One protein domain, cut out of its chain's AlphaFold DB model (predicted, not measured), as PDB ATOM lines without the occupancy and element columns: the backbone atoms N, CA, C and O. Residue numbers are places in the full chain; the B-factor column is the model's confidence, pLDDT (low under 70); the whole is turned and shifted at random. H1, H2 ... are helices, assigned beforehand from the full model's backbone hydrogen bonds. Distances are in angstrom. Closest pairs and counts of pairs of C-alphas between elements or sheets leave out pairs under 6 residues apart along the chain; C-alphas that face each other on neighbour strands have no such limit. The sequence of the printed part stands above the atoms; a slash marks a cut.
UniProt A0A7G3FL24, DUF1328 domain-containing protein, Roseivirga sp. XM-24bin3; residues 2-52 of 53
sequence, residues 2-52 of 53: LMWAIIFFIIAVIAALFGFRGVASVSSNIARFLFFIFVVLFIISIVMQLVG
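This is residues 2 to 52 of the 53 residues of the protein "DUF1328 domain-containing protein" of Roseivirga sp. XM-24bin3 (UniProt A0A7G3FL24). Two helices meet end to end at a corner as an open, flat L, with H1 as the short arm and the longer, gently kinked H2 as the long arm. The 51 printed residues hold two named helices, H1 then H2, and no named strand, and the class is all helix. The whole is extended, with a radius of gyration of the C-alphas of 18.7 A and spans of 52 by 29 by 7 A.

Find C-alpha 2 at (125.191, 125.240, 122.925); from there H1, residues 2 to 18, runs 24.6 A. Then look at C-alpha 20, where H2, residues 20 to 51, begins; it runs 44.7 A to C-alpha 51 at (77.321, 140.397, 123.653).

At Gly 19 you reach the tight link, and H1 and H2 meet only through their link. They are near each other, with 5 pairs of C-alphas within 10 A. Near residue 27, H2 has a kink of 32 degrees. In H1 every O i to N i+4 pair is within hydrogen-bond range; in H2, 26 of 28 are.

The C-alphas of Met 3 and Val 51, the two farthest apart, are 52.9 A apart. Residues 2 to 11 and 25 to 52 stand free. The printed part has no cut, and no printed residue is under 70 in pLDDT.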
ATOM      1  N   LEU A   2     125.192 125.711 124.325       89.00
ATOM      2  CA  LEU A   2     125.191 125.240 122.925       89.00
ATOM      3  C   LEU A   2     125.522 123.739 122.758       89.00
ATOM      4  O   LEU A   2     124.866 123.050 121.989       89.00
ATOM      5  N   MET A   3     126.466 123.212 123.547       94.00
ATOM      6  CA  MET A   3     126.807 121.780 123.548       94.00
ATOM      7  C   MET A   3     125.618 120.889 123.944       94.00
ATOM      8  O   MET A   3     125.347 119.892 123.286       94.00
ATOM      9  N   TRP A   4     124.861 121.287 124.971       93.75
ATOM     10  CA  TRP A   4     123.664 120.566 125.408       93.75
ATOM     11  C   TRP A   4     122.553 120.603 124.355       93.75
ATOM     12  O   TRP A   4     121.926 119.580 124.106       93.75
ATOM     13  N   ALA A   5     122.345 121.744 123.689       94.94
ATOM     14  CA  ALA A   5     121.356 121.863 122.615       94.94
ATOM     15  C   ALA A   5     121.662 120.922 121.435       94.94
ATOM     16  O   ALA A   5     120.756 120.265 120.928       94.94
ATOM     17  N   ILE A   6     122.935 120.802 121.043       95.75
ATOM     18  CA  ILE A   6     123.370 119.883 119.977       95.75
ATOM     19  C   ILE A   6     123.142 118.422 120.391       95.75
ATOM     20  O   ILE A   6     122.652 117.626 119.594       95.75
ATOM     21  N   ILE A   7     123.429 118.076 121.649       95.56
ATOM     22  CA  ILE A   7     123.178 116.730 122.183       95.56
ATOM     23  C   ILE A   7     121.678 116.402 122.146       95.56
ATOM     24  O   ILE A   7     121.292 115.354 121.629       95.56
ATOM     25  N   PHE A   8     120.815 117.310 122.612       94.25
ATOM     26  CA  PHE A   8     119.361 117.125 122.551       94.25
ATOM     27  C   PHE A   8     118.830 117.043 121.118       94.25
ATOM     28  O   PHE A   8     117.922 116.258 120.852       94.25
ATOM     29  N   PHE A   9     119.414 117.801 120.192       94.00
ATOM     30  CA  PHE A   9     119.060 117.745 118.778       94.00
ATOM     31  C   PHE A   9     119.353 116.366 118.173       94.00
ATOM     32  O   PHE A   9     118.488 115.779 117.524       94.00
ATOM     33  N   ILE A  10     120.530 115.801 118.450       95.50
ATOM     34  CA  ILE A  10     120.898 114.455 117.988       95.50
ATOM     35  C   ILE A  10     119.956 113.405 118.589       95.50
ATOM     36  O   ILE A  10     119.441 112.553 117.862       95.50
ATOM     37  N   ILE A  11     119.672 113.496 119.892       93.12
ATOM     38  CA  ILE A  11     118.734 112.594 120.573       93.12
ATOM     39  C   ILE A  11     117.348 112.666 119.922       93.12
ATOM     40  O   ILE A  11     116.765 111.620 119.652       93.12
ATOM     41  N   ALA A  12     116.845 113.867 119.616       91.06
ATOM     42  CA  ALA A  12     115.542 114.075 118.984       91.06
ATOM     43  C   ALA A  12     115.456 113.475 117.569       91.06
ATOM     44  O   ALA A  12     114.431 112.892 117.211       91.06
ATOM     45  N   VAL A  13     116.527 113.563 116.774       92.94
ATOM     46  CA  VAL A  13     116.588 112.953 115.434       92.94
ATOM     47  C   VAL A  13     116.594 111.426 115.523       92.94
ATOM     48  O   VAL A  13     115.823 110.772 114.821       92.94
ATOM     49  N   ILE A  14     117.405 110.849 116.415       92.62
ATOM     50  CA  ILE A  14     117.445 109.396 116.647       92.62
ATOM     51  C   ILE A  14     116.059 108.913 117.091       92.62
ATOM     52  O   ILE A  14     115.470 108.031 116.473       92.62
ATOM     53  N   ALA A  15     115.485 109.561 118.097       89.25
ATOM     54  CA  ALA A  15     114.113 109.360 118.538       89.25
ATOM     55  C   ALA A  15     113.108 109.334 117.366       89.25
ATOM     56  O   ALA A  15     112.319 108.389 117.225       89.25
ATOM     57  N   ALA A  16     113.127 110.368 116.520       85.50
ATOM     58  CA  ALA A  16     112.205 110.518 115.396       85.50
ATOM     59  C   ALA A  16     112.332 109.388 114.360       85.50
ATOM     60  O   ALA A  16     111.315 108.945 113.820       85.50
ATOM     61  N   LEU A  17     113.551 108.896 114.114       87.06
ATOM     62  CA  LEU A  17     113.808 107.781 113.197       87.06
ATOM     63  C   LEU A  17     113.381 106.426 113.780       87.06
ATOM     64  O   LEU A  17     112.834 105.603 113.050       87.06
ATOM     65  N   PHE A  18     113.601 106.197 115.077       82.88
ATOM     66  CA  PHE A  18     113.444 104.873 115.691       82.88
ATOM     67  C   PHE A  18     112.055 104.557 116.262       82.88
ATOM     68  O   PHE A  18     111.766 103.380 116.459       82.88
ATOM     69  N   GLY A  19     111.178 105.529 116.546       72.00
ATOM     70  CA  GLY A  19     109.939 105.154 117.251       72.00
ATOM     71  C   GLY A  19     108.797 106.158 117.326       72.00
ATOM     72  O   GLY A  19     107.651 105.747 117.515       72.00
ATOM     73  N   PHE A  20     109.028 107.457 117.124       73.06
ATOM     74  CA  PHE A  20     107.938 108.432 117.308       73.06
ATOM     75  C   PHE A  20     106.905 108.476 116.172       73.06
ATOM     76  O   PHE A  20     105.863 109.112 116.323       73.06
ATOM     77  N   ARG A  21     107.114 107.744 115.072       74.25
ATOM     78  CA  ARG A  21     106.141 107.651 113.966       74.25
ATOM     79  C   ARG A  21     104.785 107.064 114.385       74.25
ATOM     80  O   ARG A  21     103.763 107.515 113.878       74.25
ATOM     81  N   GLY A  22     104.751 106.116 115.325       71.81
ATOM     82  CA  GLY A  22     103.498 105.546 115.844       71.81
ATOM     83  C   GLY A  22     102.787 106.461 116.848       71.81
ATOM     84  O   GLY A  22     101.569 106.627 116.802       71.81
ATOM     85  N   VAL A  23     103.562 107.125 117.709       78.19
ATOM     86  CA  VAL A  23     103.050 108.057 118.728       78.19
ATOM     87  C   VAL A  23     102.464 109.314 118.085       78.19
ATOM     88  O   VAL A  23     101.445 109.816 118.551       78.19
ATOM     89  N   ALA A  24     103.043 109.780 116.974       81.19
ATOM     90  CA  ALA A  24     102.522 110.910 116.209       81.19
ATOM     91  C   ALA A  24     101.078 110.683 115.725       81.19
ATOM     92  O   ALA A  24     100.273 111.610 115.747       81.19
ATOM     93  N   SER A  25     100.726 109.448 115.349       81.62
ATOM     94  CA  SER A  25      99.370 109.097 114.903       81.62
ATOM     95  C   SER A  25      98.348 109.183 116.044       81.62
ATOM     96  O   SER A  25      97.321 109.851 115.923       81.62
ATOM     97  N   VAL A  26      98.663 108.586 117.198       86.62
ATOM     98  CA  VAL A  26      97.784 108.618 118.380       86.62
ATOM     99  C   VAL A  26      97.675 110.039 118.940       86.62
ATOM    100  O   VAL A  26      96.576 110.526 119.207       86.62
ATOM    101  N   SER A  27      98.804 110.743 119.042       88.12
ATOM    102  CA  SER A  27      98.864 112.133 119.498       88.12
ATOM    103  C   SER A  27      98.093 113.080 118.570       88.12
ATOM    104  O   SER A  27      97.384 113.958 119.058       88.12
ATOM    105  N   SER A  28      98.125 112.859 117.249       88.44
ATOM    106  CA  SER A  28      97.360 113.647 116.269       88.44
ATOM    107  C   SER A  28      95.845 113.588 116.499       88.44
ATOM    108  O   SER A  28      95.153 114.592 116.307       88.44
ATOM    109  N   ASN A  29      95.310 112.437 116.913       89.44
ATOM    110  CA  ASN A  29      93.880 112.299 117.199       89.44
ATOM    111  C   ASN A  29      93.480 113.095 118.451       89.44
ATOM    112  O   ASN A  29      92.493 113.829 118.428       89.44
ATOM    113  N   ILE A  30      94.279 113.005 119.517       91.62
ATOM    114  CA  ILE A  30      94.055 113.751 120.766       91.62
ATOM    115  C   ILE A  30      94.224 115.262 120.558       91.62
ATOM    116  O   ILE A  30      93.405 116.045 121.039       91.62
ATOM    117  N   ALA A  31      95.229 115.680 119.786       94.19
ATOM    118  CA  ALA A  31      95.447 117.083 119.449       94.19
ATOM    119  C   ALA A  31      94.258 117.681 118.683       94.19
ATOM    120  O   ALA A  31      93.824 118.787 118.995       94.19
ATOM    121  N   ARG A  32      93.681 116.940 117.723       92.19
ATOM    122  CA  ARG A  32      92.478 117.374 116.991       92.19
ATOM    123  C   ARG A  32      91.264 117.543 117.901       92.19
ATOM    124  O   ARG A  32      90.535 118.518 117.750       92.19
ATOM    125  N   PHE A  33      91.065 116.632 118.852       94.69
ATOM    126  CA  PHE A  33      89.979 116.733 119.828       94.69
ATOM    127  C   PHE A  33      90.115 117.986 120.712       94.69
ATOM    128  O   PHE A  33      89.174 118.770 120.828       94.69
ATOM    129  N   LEU A  34      91.311 118.225 121.262       95.19
ATOM    130  CA  LEU A  34      91.612 119.420 122.060       95.19
ATOM    131  C   LEU A  34      91.488 120.715 121.248       95.19
ATOM    132  O   LEU A  34      90.952 121.697 121.752       95.19
ATOM    133  N   PHE A  35      91.941 120.714 119.992       95.31
ATOM    134  CA  PHE A  35      91.801 121.860 119.095       95.31
ATOM    135  C   PHE A  35      90.330 122.224 118.879       95.31
ATOM    136  O   PHE A  35      89.974 123.395 118.944       95.31
ATOM    137  N   PHE A  36      89.457 121.229 118.693       96.56
ATOM    138  CA  PHE A  36      88.029 121.478 118.519       96.56
ATOM    139  C   PHE A  36      87.392 122.066 119.785       96.56
ATOM    140  O   PHE A  36      86.651 123.044 119.702       96.56
ATOM    141  N   ILE A  37      87.735 121.532 120.963       97.25
ATOM    142  CA  ILE A  37      87.299 122.092 122.254       97.25
ATOM    143  C   ILE A  37      87.764 123.540 122.395       97.25
ATOM    144  O   ILE A  37      86.971 124.410 122.750       97.25
ATOM    145  N   PHE A  38      89.032 123.810 122.087       97.00
ATOM    146  CA  PHE A  38      89.589 125.153 122.145       97.00
ATOM    147  C   PHE A  38      88.846 126.112 121.216       97.00
ATOM    148  O   PHE A  38      88.491 127.202 121.645       97.00
ATOM    149  N   VAL A  39      88.550 125.706 119.979       97.31
ATOM    150  CA  VAL A  39      87.787 126.525 119.025       97.31
ATOM    151  C   VAL A  39      86.388 126.836 119.554       97.31
ATOM    152  O   VAL A  39      85.958 127.984 119.483       97.31
ATOM    153  N   VAL A  40      85.688 125.852 120.125       97.31
ATOM    154  CA  VAL A  40      84.359 126.075 120.716       97.31
ATOM    155  C   VAL A  40      84.441 127.071 121.873       97.31
ATOM    156  O   VAL A  40      83.692 128.046 121.891       97.31
ATOM    157  N   LEU A  41      85.381 126.880 122.802       96.62
ATOM    158  CA  LEU A  41      85.597 127.802 123.921       96.62
ATOM    159  C   LEU A  41      86.006 129.202 123.449       96.62
ATOM    160  O   LEU A  41      85.553 130.195 124.010       96.62
ATOM    161  N   PHE A  42      86.826 129.288 122.404       96.75
ATOM    162  CA  PHE A  42      87.263 130.544 121.808       96.75
ATOM    163  C   PHE A  42      86.090 131.312 121.196       96.75
ATOM    164  O   PHE A  42      85.932 132.500 121.462       96.75
ATOM    165  N   ILE A  43      85.216 130.629 120.450       97.25
ATOM    166  CA  ILE A  43      83.991 131.233 119.914       97.25
ATOM    167  C   ILE A  43      83.077 131.683 121.056       97.25
ATOM    168  O   ILE A  43      82.599 132.811 121.026       97.25
ATOM    169  N   ILE A  44      82.871 130.853 122.083       96.56
ATOM    170  CA  ILE A  44      82.072 131.224 123.260       96.56
ATOM    171  C   ILE A  44      82.650 132.472 123.937       96.56
ATOM    172  O   ILE A  44      81.900 133.390 124.252       96.56
ATOM    173  N   SER A  45      83.968 132.535 124.126       94.31
ATOM    174  CA  SER A  45      84.644 133.690 124.720       94.31
ATOM    175  C   SER A  45      84.448 134.956 123.889       94.31
ATOM    176  O   SER A  45      84.167 136.012 124.451       94.31
ATOM    177  N   ILE A  46      84.573 134.858 122.562       95.38
ATOM    178  CA  ILE A  46      84.332 135.985 121.654       95.38
ATOM    179  C   ILE A  46      82.877 136.434 121.741       95.38
ATOM    180  O   ILE A  46      82.616 137.627 121.847       95.38
ATOM    181  N   VAL A  47      81.930 135.497 121.710       95.19
ATOM    182  CA  VAL A  47      80.499 135.809 121.775       95.19
ATOM    183  C   VAL A  47      80.145 136.431 123.123       95.19
ATOM    184  O   VAL A  47      79.434 137.427 123.135       95.19
ATOM    185  N   MET A  48      80.673 135.927 124.241       95.06
ATOM    186  CA  MET A  48      80.458 136.543 125.555       95.06
ATOM    187  C   MET A  48      80.950 137.992 125.584       95.06
ATOM    188  O   MET A  48      80.204 138.883 125.983       95.06
ATOM    189  N   GLN A  49      82.159 138.240 125.076       93.75
ATOM    190  CA  GLN A  49      82.726 139.584 125.034       93.75
ATOM    191  C   GLN A  49      82.000 140.514 124.049       93.75
ATOM    192  O   GLN A  49      81.878 141.707 124.311       93.75
ATOM    193  N   LEU A  50      81.496 139.983 122.932       91.75
ATOM    194  CA  LEU A  50      80.760 140.751 121.927       91.75
ATOM    195  C   LEU A  50      79.330 141.088 122.377       91.75
ATOM    196  O   LEU A  50      78.828 142.158 122.048       91.75
ATOM    197  N   VAL A  51      78.677 140.185 123.115       93.12
ATOM    198  CA  VAL A  51      77.321 140.397 123.653       93.12
ATOM    199  C   VAL A  51      77.341 141.283 124.910       93.12
ATOM    200  O   VAL A  51      76.315 141.854 125.266       93.12
ATOM    201  N   GLY A  52      78.509 141.497 125.523       77.50
ATOM    202  CA  GLY A  52      78.683 142.448 126.623       77.50
ATOM    203  C   GLY A  52      78.228 141.919 127.984       77.50
ATOM    204  O   GLY A  52      77.771 142.710 128.810       77.50
TER     205      GLY A  52